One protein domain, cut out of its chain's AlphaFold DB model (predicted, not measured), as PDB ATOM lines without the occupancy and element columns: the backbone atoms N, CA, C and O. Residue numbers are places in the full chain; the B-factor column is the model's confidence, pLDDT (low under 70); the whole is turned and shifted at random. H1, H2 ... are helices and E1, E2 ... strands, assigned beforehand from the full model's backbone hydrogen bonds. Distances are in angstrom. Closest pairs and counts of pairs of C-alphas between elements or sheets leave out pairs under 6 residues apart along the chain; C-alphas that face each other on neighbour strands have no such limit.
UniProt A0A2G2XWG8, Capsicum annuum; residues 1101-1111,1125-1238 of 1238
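AT A GLANCE: This is residues 1101 to 1111 and 1125 to 1238 of the 1238 residues of a protein of Capsicum annuum (UniProt A0A2G2XWG8). With little regular structure, the chain winds in stacked turns, a short solenoid: parallel sheet E1 E2 E6 E8 along one side, parallel E3 and E7 on another, H1, H2, H3 in a row on a third; hairpin E4 and E5 passes outside the larger sheet. The 125 printed residues, mixed in class, run E1 E2 E3 H1 E4 E5 E6 E7 H2 E8 H3, with 45 in these three helices and eight strands. The whole is compact, radius of gyration of the C-alphas 14.7 A, spanning 44 by 31 by 26 A.

IN THESE COORDINATES: E1 is residues 1105 to 1107, from C-alpha (359.864, -197.000, 131.020); E2 1131 to 1133; E6 1196 to 1198; E8 1220 to 1222. E3 is 1138 to 1142, 12.9 A; E7 1203 to 1206; E4 1176 to 1180, 12.0 A; E5 1183 to 1187. H1 is 1145 to 1149, H2 1210 to 1214, H3 1234 to 1237, to C-alpha (375.855, -200.572, 150.387).

HOW THE PARTS SIT: Within hydrogen-bond range are N 1132 and O 1196 of E2 and E6, 2.8 A, and N 1178 and O 1185 of antiparallel E4 and E5, 2.8 A. H2 touches H1, closest C-alphas Met 1212 and Phe 1148, 5.8 A, and H3, Gly 1213 and Phe 1236, 4.1 A. The O i to N i+4 pair is within range in H1; H2 has 0 of 1, but 2 of 2 O i to N i+3; H3 is too short.

THE WHOLE: Residues 1112 to 1124 are cut out, C-alphas 1111 and 1125 being 23.2 A apart. H1 to E4 and E8 to H3 are long links. Residues 1157 to 1192 and 1238 have pLDDT under 70.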
ATOM      1  N   PRO A1101     350.160-202.027 134.594       86.75
ATOM      2  CA  PRO A1101     350.801-203.291 134.957       86.75
ATOM      3  C   PRO A1101     352.024-203.629 134.097       86.75
ATOM      4  O   PRO A1101     352.918-204.319 134.576       86.75
ATOM      5  N   GLU A1102     352.075-203.146 132.853       88.12
ATOM      6  CA  GLU A1102     353.161-203.434 131.904       88.12
ATOM      7  C   GLU A1102     354.191-202.293 131.795       88.12
ATOM      8  O   GLU A1102     355.180-202.440 131.079       88.12
ATOM      9  N   LEU A1103     354.012-201.182 132.527       90.44
ATOM     10  CA  LEU A1103     354.858-199.990 132.404       90.44
ATOM     11  C   LEU A1103     356.285-200.269 132.883       90.44
ATOM     12  O   LEU A1103     356.525-200.502 134.068       90.44
ATOM     13  N   ARG A1104     357.232-200.191 131.948       88.31
ATOM     14  CA  ARG A1104     358.663-200.473 132.125       88.31
ATOM     15  C   ARG A1104     359.524-199.225 132.025       88.31
ATOM     16  O   ARG A1104     360.536-199.143 132.717       88.31
ATOM     17  N   VAL A1105     359.131-198.254 131.207       88.88
ATOM     18  CA  VAL A1105     359.864-197.000 131.020       88.88
ATOM     19  C   VAL A1105     358.935-195.816 131.230       88.88
ATOM     20  O   VAL A1105     357.895-195.712 130.583       88.88
ATOM     21  N   LEU A1106     359.334-194.917 132.125       92.75
ATOM     22  CA  LEU A1106     358.656-193.663 132.408       92.75
ATOM     23  C   LEU A1106     359.675-192.520 132.418       92.75
ATOM     24  O   LEU A1106     360.483-192.424 133.342       92.75
ATOM     25  N   SER A1107     359.607-191.648 131.415       92.31
ATOM     26  CA  SER A1107     360.409-190.427 131.305       92.31
ATOM     27  C   SER A1107     359.493-189.204 131.215       92.31
ATOM     28  O   SER A1107     358.597-189.133 130.378       92.31
ATOM     29  N   MET A1108     359.696-188.235 132.105       94.19
ATOM     30  CA  MET A1108     359.010-186.931 132.119       94.19
ATOM     31  C   MET A1108     359.993-185.788 132.377       94.19
ATOM     32  O   MET A1108     359.654-184.744 132.941       94.19
ATOM     33  N   ARG A1109     361.253-186.011 132.023       92.06
ATOM     34  CA  ARG A1109     362.349-185.076 132.247       92.06
ATOM     35  C   ARG A1109     362.170-183.743 131.524       92.06
ATOM     36  O   ARG A1109     361.428-183.688 130.552       92.06
ATOM     37  N   LEU A1110     362.881-182.694 131.943       93.44
ATOM     38  CA  LEU A1110     362.884-181.392 131.246       93.44
ATOM     39  C   LEU A1110     361.461-180.870 130.968       93.44
ATOM     40  O   LEU A1110     361.095-180.570 129.839       93.44
ATOM     41  N   ASN A1111     360.641-180.798 132.013       96.38
ATOM     42  CA  ASN A1111     359.302-180.212 131.966       96.38
ATOM     43  C   ASN A1111     359.164-179.156 133.084       96.38
ATOM     44  O   ASN A1111     360.146-178.748 133.706       96.38
ATOM     45  N   MET A1125     351.815-200.955 142.812       80.62
ATOM     46  CA  MET A1125     352.244-199.921 141.861       80.62
ATOM     47  C   MET A1125     353.617-200.196 141.234       80.62
ATOM     48  O   MET A1125     354.516-200.642 141.927       80.62
ATOM     49  N   PHE A1126     353.813-199.840 139.961       87.00
ATOM     50  CA  PHE A1126     355.096-199.878 139.245       87.00
ATOM     51  C   PHE A1126     355.789-201.251 139.287       87.00
ATOM     52  O   PHE A1126     356.998-201.354 139.503       87.00
ATOM     53  N   LEU A1127     355.010-202.315 139.077       84.12
ATOM     54  CA  LEU A1127     355.476-203.700 139.184       84.12
ATOM     55  C   LEU A1127     356.625-204.011 138.217       84.12
ATOM     56  O   LEU A1127     357.610-204.624 138.624       84.12
ATOM     57  N   GLU A1128     356.503-203.556 136.972       87.38
ATOM     58  CA  GLU A1128     357.449-203.829 135.886       87.38
ATOM     59  C   GLU A1128     358.387-202.651 135.584       87.38
ATOM     60  O   GLU A1128     359.197-202.751 134.664       87.38
ATOM     61  N   LEU A1129     358.315-201.550 136.348       90.38
ATOM     62  CA  LEU A1129     359.065-200.332 136.042       90.38
ATOM     63  C   LEU A1129     360.569-200.567 136.195       90.38
ATOM     64  O   LEU A1129     361.036-201.057 137.223       90.38
ATOM     65  N   ARG A1130     361.324-200.181 135.167       87.62
ATOM     66  CA  ARG A1130     362.779-200.343 135.066       87.62
ATOM     67  C   ARG A1130     363.486-199.021 134.833       87.62
ATOM     68  O   ARG A1130     364.536-198.823 135.423       87.62
ATOM     69  N   ILE A1131     362.923-198.101 134.058       89.31
ATOM     70  CA  ILE A1131     363.480-196.757 133.865       89.31
ATOM     71  C   ILE A1131     362.492-195.730 134.404       89.31
ATOM     72  O   ILE A1131     361.327-195.722 134.009       89.31
ATOM     73  N   PHE A1132     362.967-194.869 135.300       92.75
ATOM     74  CA  PHE A1132     362.190-193.813 135.930       92.75
ATOM     75  C   PHE A1132     362.972-192.494 135.935       92.75
ATOM     76  O   PHE A1132     363.804-192.268 136.811       92.75
ATOM     77  N   ASP A1133     362.717-191.630 134.954       92.19
ATOM     78  CA  ASP A1133     363.403-190.343 134.790       92.19
ATOM     79  C   ASP A1133     362.422-189.170 134.954       92.19
ATOM     80  O   ASP A1133     361.564-188.919 134.107       92.19
ATOM     81  N   LEU A1134     362.559-188.437 136.056       94.06
ATOM     82  CA  LEU A1134     361.833-187.195 136.348       94.06
ATOM     83  C   LEU A1134     362.783-185.995 136.458       94.06
ATOM     84  O   LEU A1134     362.449-184.985 137.091       94.06
ATOM     85  N   SER A1135     363.985-186.102 135.896       92.81
ATOM     86  CA  SER A1135     365.038-185.104 136.054       92.81
ATOM     87  C   SER A1135     364.669-183.734 135.476       92.81
ATOM     88  O   SER A1135     363.845-183.616 134.570       92.81
ATOM     89  N   ARG A1136     365.295-182.668 135.987       93.25
ATOM     90  CA  ARG A1136     365.143-181.289 135.481       93.25
ATOM     91  C   ARG A1136     363.680-180.810 135.473       93.25
ATOM     92  O   ARG A1136     363.176-180.346 134.454       93.25
ATOM     93  N   ASN A1137     363.018-180.941 136.620       96.06
ATOM     94  CA  ASN A1137     361.659-180.464 136.895       96.06
ATOM     95  C   ASN A1137     361.652-179.608 138.185       96.06
ATOM     96  O   ASN A1137     362.696-179.267 138.739       96.06
ATOM     97  N   ASP A1138     360.468-179.254 138.683       95.75
ATOM     98  CA  ASP A1138     360.236-178.467 139.899       95.75
ATOM     99  C   ASP A1138     359.609-179.295 141.049       95.75
ATOM    100  O   ASP A1138     358.965-178.741 141.956       95.75
ATOM    101  N   PHE A1139     359.761-180.627 141.050       96.50
ATOM    102  CA  PHE A1139     359.247-181.472 142.136       96.50
ATOM    103  C   PHE A1139     359.920-181.134 143.466       96.50
ATOM    104  O   PHE A1139     361.111-180.856 143.520       96.50
ATOM    105  N   SER A1140     359.156-181.143 144.557       93.00
ATOM    106  CA  SER A1140     359.609-180.672 145.875       93.00
ATOM    107  C   SER A1140     359.162-181.593 147.010       93.00
ATOM    108  O   SER A1140     358.461-182.573 146.771       93.00
ATOM    109  N   LYS A1141     359.532-181.267 148.257       93.56
ATOM    110  CA  LYS A1141     359.305-182.089 149.468       93.56
ATOM    111  C   LYS A1141     360.177-183.341 149.528       93.56
ATOM    112  O   LYS A1141     361.089-183.518 148.730       93.56
ATOM    113  N   ASN A1142     359.954-184.150 150.559       90.50
ATOM    114  CA  ASN A1142     360.720-185.367 150.790       90.50
ATOM    115  C   ASN A1142     360.446-186.404 149.701       90.50
ATOM    116  O   ASN A1142     359.311-186.541 149.238       90.50
ATOM    117  N   LEU A1143     361.475-187.181 149.364       90.75
ATOM    118  CA  LEU A1143     361.333-188.355 148.510       90.75
ATOM    119  C   LEU A1143     360.344-189.355 149.147       90.75
ATOM    120  O   LEU A1143     360.512-189.726 150.314       90.75
ATOM    121  N   PRO A1144     359.318-189.821 148.417       85.12
ATOM    122  CA  PRO A1144     358.287-190.689 148.976       85.12
ATOM    123  C   PRO A1144     358.808-192.112 149.207       85.12
ATOM    124  O   PRO A1144     358.852-192.919 148.283       85.12
ATOM    125  N   THR A1145     359.140-192.468 150.451       85.50
ATOM    126  CA  THR A1145     359.628-193.813 150.825       85.50
ATOM    127  C   THR A1145     358.749-194.937 150.272       85.50
ATOM    128  O   THR A1145     359.250-195.900 149.700       85.50
ATOM    129  N   SER A1146     357.428-194.794 150.373       80.62
ATOM    130  CA  SER A1146     356.480-195.795 149.879       80.62
ATOM    131  C   SER A1146     356.460-195.944 148.357       80.62
ATOM    132  O   SER A1146     355.979-196.954 147.878       80.62
ATOM    133  N   LEU A1147     356.957-194.993 147.559       86.00
ATOM    134  CA  LEU A1147     357.043-195.183 146.101       86.00
ATOM    135  C   LEU A1147     358.032-196.312 145.778       86.00
ATOM    136  O   LEU A1147     357.706-197.263 145.077       86.00
ATOM    137  N   PHE A1148     359.215-196.241 146.386       88.44
ATOM    138  CA  PHE A1148     360.313-197.187 146.183       88.44
ATOM    139  C   PHE A1148     360.041-198.570 146.797       88.44
ATOM    140  O   PHE A1148     360.687-199.551 146.431       88.44
ATOM    141  N   GLN A1149     359.063-198.680 147.704       84.44
ATOM    142  CA  GLN A1149     358.593-199.972 148.218       84.44
ATOM    143  C   GLN A1149     357.972-200.855 147.131       84.44
ATOM    144  O   GLN A1149     358.052-202.077 147.229       84.44
ATOM    145  N   HIS A1150     357.404-200.250 146.087       82.00
ATOM    146  CA  HIS A1150     356.592-200.966 145.106       82.00
ATOM    147  C   HIS A1150     357.309-201.241 143.771       82.00
ATOM    148  O   HIS A1150     356.789-202.004 142.966       82.00
ATOM    149  N   LEU A1151     358.532-200.726 143.563       88.06
ATOM    150  CA  LEU A1151     359.353-200.951 142.357       88.06
ATOM    151  C   LEU A1151     359.885-202.396 142.266       88.06
ATOM    152  O   LEU A1151     361.074-202.661 142.445       88.06
ATOM    153  N   LYS A1152     358.989-203.357 142.030       83.75
ATOM    154  CA  LYS A1152     359.255-204.795 142.165       83.75
ATOM    155  C   LYS A1152     360.293-205.307 141.166       83.75
ATOM    156  O   LYS A1152     361.203-206.020 141.581       83.75
ATOM    157  N   ALA A1153     360.220-204.902 139.899       82.12
ATOM    158  CA  ALA A1153     361.204-205.281 138.882       82.12
ATOM    159  C   ALA A1153     362.630-204.798 139.203       82.12
ATOM    160  O   ALA A1153     363.593-205.463 138.832       82.12
ATOM    161  N   MET A1154     362.776-203.694 139.941       88.81
ATOM    162  CA  MET A1154     364.076-203.200 140.411       88.81
ATOM    163  C   MET A1154     364.546-203.881 141.711       88.81
ATOM    164  O   MET A1154     365.668-203.644 142.142       88.81
ATOM    165  N   ARG A1155     363.728-204.734 142.344       85.56
ATOM    166  CA  ARG A1155     364.053-205.473 143.585       85.56
ATOM    167  C   ARG A1155     364.493-206.917 143.350       85.56
ATOM    168  O   ARG A1155     364.897-207.588 144.292       85.56
ATOM    169  N   THR A1156     364.376-207.431 142.130       76.62
ATOM    170  CA  THR A1156     364.701-208.827 141.811       76.62
ATOM    171  C   THR A1156     365.557-208.901 140.559       76.62
ATOM    172  O   THR A1156     365.173-208.371 139.521       76.62
ATOM    173  N   ILE A1157     366.686-209.602 140.638       67.31
ATOM    174  CA  ILE A1157     367.532-209.905 139.479       67.31
ATOM    175  C   ILE A1157     366.952-211.160 138.814       67.31
ATOM    176  O   ILE A1157     366.995-212.238 139.404       67.31
ATOM    177  N   ASP A1158     366.365-211.033 137.623       57.12
ATOM    178  CA  ASP A1158     365.804-212.183 136.903       57.12
ATOM    179  C   ASP A1158     366.937-213.063 136.345       57.12
ATOM    180  O   ASP A1158     367.613-212.711 135.382       57.12
ATOM    181  N   GLN A1159     367.180-214.205 136.994       48.75
ATOM    182  CA  GLN A1159     368.239-215.158 136.637       48.75
ATOM    183  C   GLN A1159     367.802-216.182 135.571       48.75
ATOM    184  O   GLN A1159     368.586-217.059 135.202       48.75
ATOM    185  N   THR A1160     366.550-216.133 135.098       43.56
ATOM    186  CA  THR A1160     365.967-217.214 134.282       43.56
ATOM    187  C   THR A1160     366.160-217.050 132.772       43.56
ATOM    188  O   THR A1160     366.121-218.043 132.036       43.56
ATOM    189  N   SER A1161     366.438-215.842 132.277       43.75
ATOM    190  CA  SER A1161     366.742-215.619 130.862       43.75
ATOM    191  C   SER A1161     368.231-215.839 130.591       43.75
ATOM    192  O   SER A1161     369.065-215.020 130.965       43.75
ATOM    193  N   LYS A1162     368.570-216.934 129.900       41.56
ATOM    194  CA  LYS A1162     369.949-217.277 129.501       41.56
ATOM    195  C   LYS A1162     370.630-216.245 128.583       41.56
ATOM    196  O   LYS A1162     371.824-216.374 128.352       41.56
ATOM    197  N   GLU A1163     369.902-215.236 128.098       47.34
ATOM    198  CA  GLU A1163     370.430-214.118 127.310       47.34
ATOM    199  C   GLU A1163     369.654-212.821 127.621       47.34
ATOM    200  O   GLU A1163     368.425-212.882 127.772       47.34
ATOM    201  N   PRO A1164     370.328-211.653 127.701       54.97
ATOM    202  CA  PRO A1164     369.667-210.353 127.780       54.97
ATOM    203  C   PRO A1164     368.746-210.160 126.570       54.97
ATOM    204  O   PRO A1164     369.198-210.209 125.427       54.97
ATOM    205  N   ARG A1165     367.449-209.943 126.807       60.22
ATOM    206  CA  ARG A1165     366.503-209.577 125.740       60.22
ATOM    207  C   ARG A1165     366.408-208.064 125.639       60.22
ATOM    208  O   ARG A1165     366.517-207.385 126.661       60.22
ATOM    209  N   TYR A1166     366.156-207.543 124.448       62.78
ATOM    210  CA  TYR A1166     365.752-206.151 124.293       62.78
ATOM    211  C   TYR A1166     364.286-205.979 124.700       62.78
ATOM    212  O   TYR A1166     363.484-206.915 124.642       62.78
ATOM    213  N   LEU A1167     363.975-204.801 125.222       56.59
ATOM    214  CA  LEU A1167     362.639-204.370 125.584       56.59
ATOM    215  C   LEU A1167     361.917-204.101 124.256       56.59
ATOM    216  O   LEU A1167     362.263-203.166 123.541       56.59
ATOM    217  N   GLY A1168     361.006-205.013 123.903       51.56
ATOM    218  CA  GLY A1168     360.364-205.088 122.591       51.56
ATOM    219  C   GLY A1168     360.944-206.177 121.653       51.56
ATOM    220  O   GLY A1168     362.129-206.488 121.667       51.56
ATOM    221  N   ASP A1169     360.080-206.779 120.833       45.28
ATOM    222  CA  ASP A1169     360.370-207.631 119.664       45.28
ATOM    223  C   ASP A1169     361.270-206.976 118.586       45.28
ATOM    224  O   ASP A1169     361.431-205.763 118.483       45.28
ATOM    225  N   SER A1170     361.824-207.809 117.703       36.56
ATOM    226  CA  SER A1170     362.852-207.499 116.690       36.56
ATOM    227  C   SER A1170     362.511-206.440 115.623       36.56
ATOM    228  O   SER A1170     363.308-206.234 114.710       36.56
ATOM    229  N   TYR A1171     361.342-205.802 115.695       36.31
ATOM    230  CA  TYR A1171     360.867-204.791 114.742       36.31
ATOM    231  C   TYR A1171     360.869-203.363 115.314       36.31
ATOM    232  O   TYR A1171     360.532-202.422 114.595       36.31
ATOM    233  N   TYR A1172     361.238-203.179 116.585       46.62
ATOM    234  CA  TYR A1172     361.071-201.907 117.286       46.62
ATOM    235  C   TYR A1172     362.356-201.060 117.300       46.62
ATOM    236  O   TYR A1172     363.452-201.559 117.544       46.62
ATOM    237  N   HIS A1173     362.197-199.765 117.018       49.62
ATOM    238  CA  HIS A1173     363.203-198.708 117.187       49.62
ATOM    239  C   HIS A1173     362.773-197.785 118.345       49.62
ATOM    240  O   HIS A1173     362.792-196.565 118.210       49.62
ATOM    241  N   ASP A1174     362.301-198.351 119.461       53.47
ATOM    242  CA  ASP A1174     362.006-197.539 120.643       53.47
ATOM    243  C   ASP A1174     363.329-197.051 121.228       53.47
ATOM    244  O   ASP A1174     364.185-197.842 121.634       53.47
ATOM    245  N   SER A1175     363.487-195.733 121.244       56.31
ATOM    246  CA  SER A1175     364.678-195.063 121.743       56.31
ATOM    247  C   SER A1175     364.307-194.075 122.827       56.31
ATOM    248  O   SER A1175     363.360-193.305 122.679       56.31
ATOM    249  N   VAL A1176     365.026-194.136 123.944       59.44
ATOM    250  CA  VAL A1176     364.732-193.325 125.131       59.44
ATOM    251  C   VAL A1176     365.976-192.556 125.513       59.44
ATOM    252  O   VAL A1176     367.067-193.123 125.610       59.44
ATOM    253  N   MET A1177     365.793-191.261 125.747       62.59
ATOM    254  CA  MET A1177     366.846-190.402 126.267       62.59
ATOM    255  C   MET A1177     366.997-190.656 127.760       62.59
ATOM    256  O   MET A1177     366.114-190.312 128.543       62.59
ATOM    257  N   VAL A1178     368.128-191.223 128.160       57.97
ATOM    258  CA  VAL A1178     368.489-191.393 129.567       57.97
ATOM    259  C   VAL A1178     369.692-190.530 129.901       57.97
ATOM    260  O   VAL A1178     370.629-190.392 129.115       57.97
ATOM    261  N   SER A1179     369.692-189.979 131.106       53.88
ATOM    262  CA  SER A1179     370.868-189.329 131.665       53.88
ATOM    263  C   SER A1179     371.696-190.370 132.420       53.88
ATOM    264  O   SER A1179     371.246-190.989 133.386       53.88
ATOM    265  N   SER A1180     372.924-190.600 131.957       51.00
ATOM    266  CA  SER A1180     373.872-191.498 132.617       51.00
ATOM    267  C   SER A1180     375.261-190.882 132.601       51.00
ATOM    268  O   SER A1180     375.727-190.376 131.582       51.00
ATOM    269  N   LYS A1181     375.930-190.881 133.760       45.31
ATOM    270  CA  LYS A1181     377.248-190.243 133.960       45.31
ATOM    271  C   LYS A1181     377.285-188.749 133.578       45.31
ATOM    272  O   LYS A1181     378.333-188.231 133.210       45.31
ATOM    273  N   GLY A1182     376.148-188.054 133.682       47.12
ATOM    274  CA  GLY A1182     376.024-186.633 133.331       47.12
ATOM    275  C   GLY A1182     375.992-186.346 131.824       47.12
ATOM    276  O   GLY A1182     375.997-185.178 131.442       47.12
ATOM    277  N   LEU A1183     375.951-187.387 130.987       42.94
ATOM    278  CA  LEU A1183     375.733-187.294 129.549       42.94
ATOM    279  C   LEU A1183     374.292-187.684 129.223       42.94
ATOM    280  O   LEU A1183     373.722-188.585 129.838       42.94
ATOM    281  N   GLU A1184     373.737-187.002 128.229       57.88
ATOM    282  CA  GLU A1184     372.454-187.350 127.633       57.88
ATOM    283  C   GLU A1184     372.691-188.425 126.579       57.88
ATOM    284  O   GLU A1184     373.380-188.178 125.589       57.88
ATOM    285  N   LEU A1185     372.175-189.626 126.819       52.44
ATOM    286  CA  LEU A1185     372.355-190.772 125.940       52.44
ATOM    287  C   LEU A1185     371.010-191.199 125.377       52.44
ATOM    288  O   LEU A1185     370.077-191.491 126.121       52.44
ATOM    289  N   GLU A1186     370.945-191.302 124.059       66.69
ATOM    290  CA  GLU A1186     369.831-191.940 123.381       66.69
ATOM    291  C   GLU A1186     370.061-193.451 123.333       66.69
ATOM    292  O   GLU A1186     370.965-193.941 122.651       66.69
ATOM    293  N   LEU A1187     369.260-194.215 124.069       62.19
ATOM    294  CA  LEU A1187     369.325-195.671 124.019       62.19
ATOM    295  C   LEU A1187     368.463-196.181 122.871       62.19
ATOM    296  O   LEU A1187     367.263-196.323 123.049       62.19
ATOM    297  N   LEU A1188     369.075-196.492 121.725       53.75
ATOM    298  CA  LEU A1188     368.380-196.989 120.526       53.75
ATOM    299  C   LEU A1188     367.707-198.366 120.701       53.75
ATOM    300  O   LEU A1188     366.819-198.708 119.926       53.75
ATOM    301  N   GLN A1189     368.138-199.151 121.697       62.78
ATOM    302  CA  GLN A1189     367.485-200.374 122.168       62.78
ATOM    303  C   GLN A1189     367.758-200.546 123.665       62.78
ATOM    304  O   GLN A1189     368.904-200.461 124.114       62.78
ATOM    305  N   ILE A1190     366.716-200.811 124.450       61.75
ATOM    306  CA  ILE A1190     366.829-200.930 125.907       61.75
ATOM    307  C   ILE A1190     366.934-202.405 126.260       61.75
ATOM    308  O   ILE A1190     366.072-203.196 125.896       61.75
ATOM    309  N   LEU A1191     367.975-202.813 126.979       62.41
ATOM    310  CA  LEU A1191     368.026-204.169 127.519       62.41
ATOM    311  C   LEU A1191     366.971-204.323 128.621       62.41
ATOM    312  O   LEU A1191     366.860-203.478 129.503       62.41
ATOM    313  N   THR A1192     366.250-205.442 128.636       66.25
ATOM    314  CA  THR A1192     365.281-205.803 129.697       66.25
ATOM    315  C   THR A1192     365.887-205.809 131.102       66.25
ATOM    316  O   THR A1192     365.170-205.686 132.092       66.25
ATOM    317  N   ILE A1193     367.210-205.922 131.198       71.19
ATOM    318  CA  ILE A1193     367.963-205.882 132.455       71.19
ATOM    319  C   ILE A1193     368.409-204.468 132.858       71.19
ATOM    320  O   ILE A1193     368.896-204.292 133.969       71.19
ATOM    321  N   TYR A1194     368.267-203.466 131.985       78.25
ATOM    322  CA  TYR A1194     368.693-202.100 132.268       78.25
ATOM    323  C   TYR A1194     367.679-201.386 133.160       78.25
ATOM    324  O   TYR A1194     366.501-201.295 132.814       78.25
ATOM    325  N   THR A1195     368.133-200.867 134.299       86.62
ATOM    326  CA  THR A1195     367.286-200.180 135.279       86.62
ATOM    327  C   THR A1195     367.900-198.849 135.710       86.62
ATOM    328  O   THR A1195     369.107-198.724 135.921       86.62
ATOM    329  N   THR A1196     367.086-197.807 135.827       88.62
ATOM    330  CA  THR A1196     367.539-196.442 136.108       88.62
ATOM    331  C   THR A1196     366.487-195.668 136.886       88.62
ATOM    332  O   THR A1196     365.300-195.753 136.584       88.62
ATOM    333  N   ILE A1197     366.934-194.875 137.857       92.56
ATOM    334  CA  ILE A1197     366.158-193.819 138.504       92.56
ATOM    335  C   ILE A1197     366.954-192.515 138.379       92.56
ATOM    336  O   ILE A1197     368.018-192.385 138.984       92.56
ATOM    337  N   ASP A1198     366.439-191.531 137.645       91.50
ATOM    338  CA  ASP A1198     366.996-190.175 137.601       91.50
ATOM    339  C   ASP A1198     365.959-189.169 138.115       91.50
ATOM    340  O   ASP A1198     364.914-188.940 137.515       91.50
ATOM    341  N   LEU A1199     366.243-188.575 139.271       93.25
ATOM    342  CA  LEU A1199     365.442-187.526 139.906       93.25
ATOM    343  C   LEU A1199     366.254-186.232 140.056       93.25
ATOM    344  O   LEU A1199     365.926-185.376 140.887       93.25
ATOM    345  N   SER A1200     367.346-186.091 139.303       92.00
ATOM    346  CA  SER A1200     368.261-184.961 139.426       92.00
ATOM    347  C   SER A1200     367.638-183.631 139.012       92.00
ATOM    348  O   SER A1200     366.621-183.592 138.322       92.00
ATOM    349  N   ASN A1201     368.237-182.520 139.444       92.69
ATOM    350  CA  ASN A1201     367.813-181.165 139.078       92.69
ATOM    351  C   ASN A1201     366.328-180.906 139.394       92.69
ATOM    352  O   ASN A1201     365.577-180.422 138.553       92.69
ATOM    353  N   ASN A1202     365.922-181.254 140.613       95.38
ATOM    354  CA  ASN A1202     364.607-180.971 141.182       95.38
ATOM    355  C   ASN A1202     364.775-180.157 142.484       95.38
ATOM    356  O   ASN A1202     365.852-179.649 142.802       95.38
ATOM    357  N   LYS A1203     363.700-180.000 143.257       95.94
ATOM    358  CA  LYS A1203     363.661-179.298 144.551       95.94
ATOM    359  C   LYS A1203     363.344-180.252 145.712       95.94
ATOM    360  O   LYS A1203     362.756-179.822 146.710       95.94
ATOM    361  N   PHE A1204     363.683-181.541 145.600       95.50
ATOM    362  CA  PHE A1204     363.473-182.495 146.693       95.50
ATOM    363  C   PHE A1204     364.322-182.116 147.915       95.50
ATOM    364  O   PHE A1204     365.472-181.704 147.776       95.50
ATOM    365  N   GLU A1205     363.757-182.258 149.111       92.81
ATOM    366  CA  GLU A1205     364.382-181.910 150.398       92.81
ATOM    367  C   GLU A1205     364.340-183.104 151.373       92.81
ATOM    368  O   GLU A1205     363.783-184.153 151.059       92.81
ATOM    369  N   GLY A1206     364.955-182.986 152.551       91.75
ATOM    370  CA  GLY A1206     364.954-184.057 153.556       91.75
ATOM    371  C   GLY A1206     365.981-185.161 153.284       91.75
ATOM    372  O   GLY A1206     367.041-184.896 152.731       91.75
ATOM    373  N   TYR A1207     365.700-186.390 153.721       91.31
ATOM    374  CA  TYR A1207     366.658-187.504 153.699       91.31
ATOM    375  C   TYR A1207     366.382-188.486 152.555       91.31
ATOM    376  O   TYR A1207     365.235-188.671 152.144       91.31
ATOM    377  N   ILE A1208     367.427-189.171 152.087       92.81
ATOM    378  CA  ILE A1208     367.304-190.273 151.123       92.81
ATOM    379  C   ILE A1208     366.620-191.471 151.819       92.81
ATOM    380  O   ILE A1208     367.096-191.904 152.871       92.81
ATOM    381  N   PRO A1209     365.520-192.031 151.279       91.25
ATOM    382  CA  PRO A1209     364.850-193.186 151.873       91.25
ATOM    383  C   PRO A1209     365.735-194.438 151.873       91.25
ATOM    384  O   PRO A1209     366.185-194.874 150.818       91.25
ATOM    385  N   SER A1210     365.921-195.079 153.031       89.06
ATOM    386  CA  SER A1210     366.729-196.307 153.138       89.06
ATOM    387  C   SER A1210     366.223-197.446 152.258       89.06
ATOM    388  O   SER A1210     367.018-198.198 151.708       89.06
ATOM    389  N   ILE A1211     364.913-197.529 152.051       88.88
ATOM    390  CA  ILE A1211     364.280-198.556 151.223       88.88
ATOM    391  C   ILE A1211     364.739-198.545 149.748       88.88
ATOM    392  O   ILE A1211     364.580-199.540 149.051       88.88
ATOM    393  N   MET A1212     365.304-197.439 149.244       90.25
ATOM    394  CA  MET A1212     365.898-197.427 147.899       90.25
ATOM    395  C   MET A1212     367.086-198.400 147.790       90.25
ATOM    396  O   MET A1212     367.356-198.886 146.700       90.25
ATOM    397  N   GLY A1213     367.751-198.719 148.905       85.94
ATOM    398  CA  GLY A1213     368.799-199.739 148.955       85.94
ATOM    399  C   GLY A1213     368.293-201.164 148.706       85.94
ATOM    400  O   GLY A1213     369.045-202.013 148.254       85.94
ATOM    401  N   ASP A1214     366.995-201.421 148.896       88.19
ATOM    402  CA  ASP A1214     366.401-202.734 148.607       88.19
ATOM    403  C   ASP A1214     366.196-202.967 147.095       88.19
ATOM    404  O   ASP A1214     365.780-204.050 146.676       88.19
ATOM    405  N   LEU A1215     366.433-201.952 146.256       89.81
ATOM    406  CA  LEU A1215     366.305-202.029 144.801       89.81
ATOM    407  C   LEU A1215     367.561-202.667 144.184       89.81
ATOM    408  O   LEU A1215     368.275-202.044 143.406       89.81
ATOM    409  N   ILE A1216     367.834-203.924 144.531       85.50
ATOM    410  CA  ILE A1216     369.085-204.630 144.192       85.50
ATOM    411  C   ILE A1216     369.344-204.819 142.689       85.50
ATOM    412  O   ILE A1216     370.460-205.153 142.299       85.50
ATOM    413  N   ALA A1217     368.326-204.658 141.844       85.50
ATOM    414  CA  ALA A1217     368.471-204.723 140.397       85.50
ATOM    415  C   ALA A1217     368.642-203.336 139.757       85.50
ATOM    416  O   ALA A1217     368.734-203.288 138.538       85.50
ATOM    417  N   LEU A1218     368.660-202.234 140.528       87.31
ATOM    418  CA  LEU A1218     368.849-200.854 140.055       87.31
ATOM    419  C   LEU A1218     370.308-200.590 139.632       87.31
ATOM    420  O   LEU A1218     371.208-200.651 140.465       87.31
ATOM    421  N   LEU A1219     370.549-200.251 138.359       83.44
ATOM    422  CA  LEU A1219     371.901-200.019 137.823       83.44
ATOM    423  C   LEU A1219     372.348-198.557 137.907       83.44
ATOM    424  O   LEU A1219     373.529-198.283 138.115       83.44
ATOM    425  N   VAL A1220     371.425-197.613 137.716       85.06
ATOM    426  CA  VAL A1220     371.728-196.175 137.717       85.06
ATOM    427  C   VAL A1220     370.789-195.451 138.672       85.06
ATOM    428  O   VAL A1220     369.572-195.571 138.568       85.06
ATOM    429  N   LEU A1221     371.357-194.663 139.582       89.25
ATOM    430  CA  LEU A1221     370.612-193.766 140.456       89.25
ATOM    431  C   LEU A1221     371.245-192.376 140.426       89.25
ATOM    432  O   LEU A1221     372.406-192.211 140.801       89.25
ATOM    433  N   ASN A1222     370.475-191.367 140.034       88.62
ATOM    434  CA  ASN A1222     370.912-189.979 140.021       88.62
ATOM    435  C   ASN A1222     369.935-189.106 140.819       88.62
ATOM    436  O   ASN A1222     368.795-188.891 140.425       88.62
ATOM    437  N   LEU A1223     370.395-188.597 141.961       91.44
ATOM    438  CA  LEU A1223     369.640-187.680 142.828       91.44
ATOM    439  C   LEU A1223     370.280-186.281 142.888       91.44
ATOM    440  O   LEU A1223     369.930-185.474 143.752       91.44
ATOM    441  N   SER A1224     371.251-186.000 142.011       88.94
ATOM    442  CA  SER A1224     372.072-184.784 142.063       88.94
ATOM    443  C   SER A1224     371.251-183.498 141.900       88.94
ATOM    444  O   SER A1224     370.132-183.518 141.400       88.94
ATOM    445  N   HIS A1225     371.799-182.362 142.337       91.19
ATOM    446  CA  HIS A1225     371.146-181.050 142.212       91.19
ATOM    447  C   HIS A1225     369.730-180.994 142.826       91.19
ATOM    448  O   HIS A1225     368.815-180.418 142.248       91.19
ATOM    449  N   ASN A1226     369.574-181.594 144.009       92.81
ATOM    450  CA  ASN A1226     368.418-181.461 144.901       92.81
ATOM    451  C   ASN A1226     368.862-180.878 146.260       92.81
ATOM    452  O   ASN A1226     370.054-180.761 146.534       92.81
ATOM    453  N   GLY A1227     367.913-180.554 147.140       92.56
ATOM    454  CA  GLY A1227     368.144-180.085 148.514       92.56
ATOM    455  C   GLY A1227     368.175-181.195 149.576       92.56
ATOM    456  O   GLY A1227     367.786-180.947 150.721       92.56
ATOM    457  N   LEU A1228     368.573-182.417 149.208       93.19
ATOM    458  CA  LEU A1228     368.639-183.576 150.110       93.19
ATOM    459  C   LEU A1228     369.799-183.440 151.115       93.19
ATOM    460  O   LEU A1228     370.855-182.898 150.797       93.19
ATOM    461  N   GLN A1229     369.603-183.933 152.337       87.94
ATOM    462  CA  GLN A1229     370.496-183.749 153.485       87.94
ATOM    463  C   GLN A1229     370.665-185.057 154.275       87.94
ATOM    464  O   GLN A1229     369.865-185.983 154.161       87.94
ATOM    465  N   GLY A1230     371.688-185.111 155.132       86.19
ATOM    466  CA  GLY A1230     371.978-186.257 156.000       86.19
ATOM    467  C   GLY A1230     372.870-187.324 155.365       86.19
ATOM    468  O   GLY A1230     373.494-187.106 154.330       86.19
ATOM    469  N   HIS A1231     372.985-188.468 156.038       83.62
ATOM    470  CA  HIS A1231     373.842-189.565 155.592       83.62
ATOM    471  C   HIS A1231     373.157-190.418 154.520       83.62
ATOM    472  O   HIS A1231     371.946-190.631 154.564       83.62
ATOM    473  N   ILE A1232     373.954-190.950 153.590       85.56
ATOM    474  CA  ILE A1232     373.498-191.965 152.636       85.56
ATOM    475  C   ILE A1232     373.094-193.217 153.435       85.56
ATOM    476  O   ILE A1232     373.887-193.670 154.268       85.56
ATOM    477  N   PRO A1233     371.884-193.771 153.235       85.50
ATOM    478  CA  PRO A1233     371.429-194.928 153.989       85.50
ATOM    479  C   PRO A1233     372.366-196.134 153.832       85.50
ATOM    480  O   PRO A1233     372.746-196.455 152.706       85.50
ATOM    481  N   PRO A1234     372.699-196.857 154.919       81.94
ATOM    482  CA  PRO A1234     373.574-198.028 154.855       81.94
ATOM    483  C   PRO A1234     373.098-199.128 153.895       81.94
ATOM    484  O   PRO A1234     373.918-199.846 153.337       81.94
ATOM    485  N   SER A1235     371.786-199.235 153.680       79.81
ATOM    486  CA  SER A1235     371.160-200.182 152.752       79.81
ATOM    487  C   SER A1235     371.544-199.966 151.285       79.81
ATOM    488  O   SER A1235     371.342-200.853 150.478       79.81
ATOM    489  N   PHE A1236     372.117-198.819 150.908       78.38
ATOM    490  CA  PHE A1236     372.654-198.624 149.552       78.38
ATOM    491  C   PHE A1236     373.961-199.389 149.324       78.38
ATOM    492  O   PHE A1236     374.421-199.507 148.192       78.38
ATOM    493  N   PHE A1237     374.592-199.845 150.408       71.31
ATOM    494  CA  PHE A1237     375.855-200.572 150.387       71.31
ATOM    495  C   PHE A1237     375.672-202.075 150.653       71.31
ATOM    496  O   PHE A1237     376.673-202.793 150.701       71.31
ATOM    497  N   SER A1238     374.432-202.530 150.882       55.28
ATOM    498  CA  SER A1238     374.050-203.945 150.993       55.28
ATOM    499  C   SER A1238     373.568-204.465 149.656       55.28
ATOM    500  O   SER A1238     373.947-205.606 149.315       55.28
TER     501      SER A1238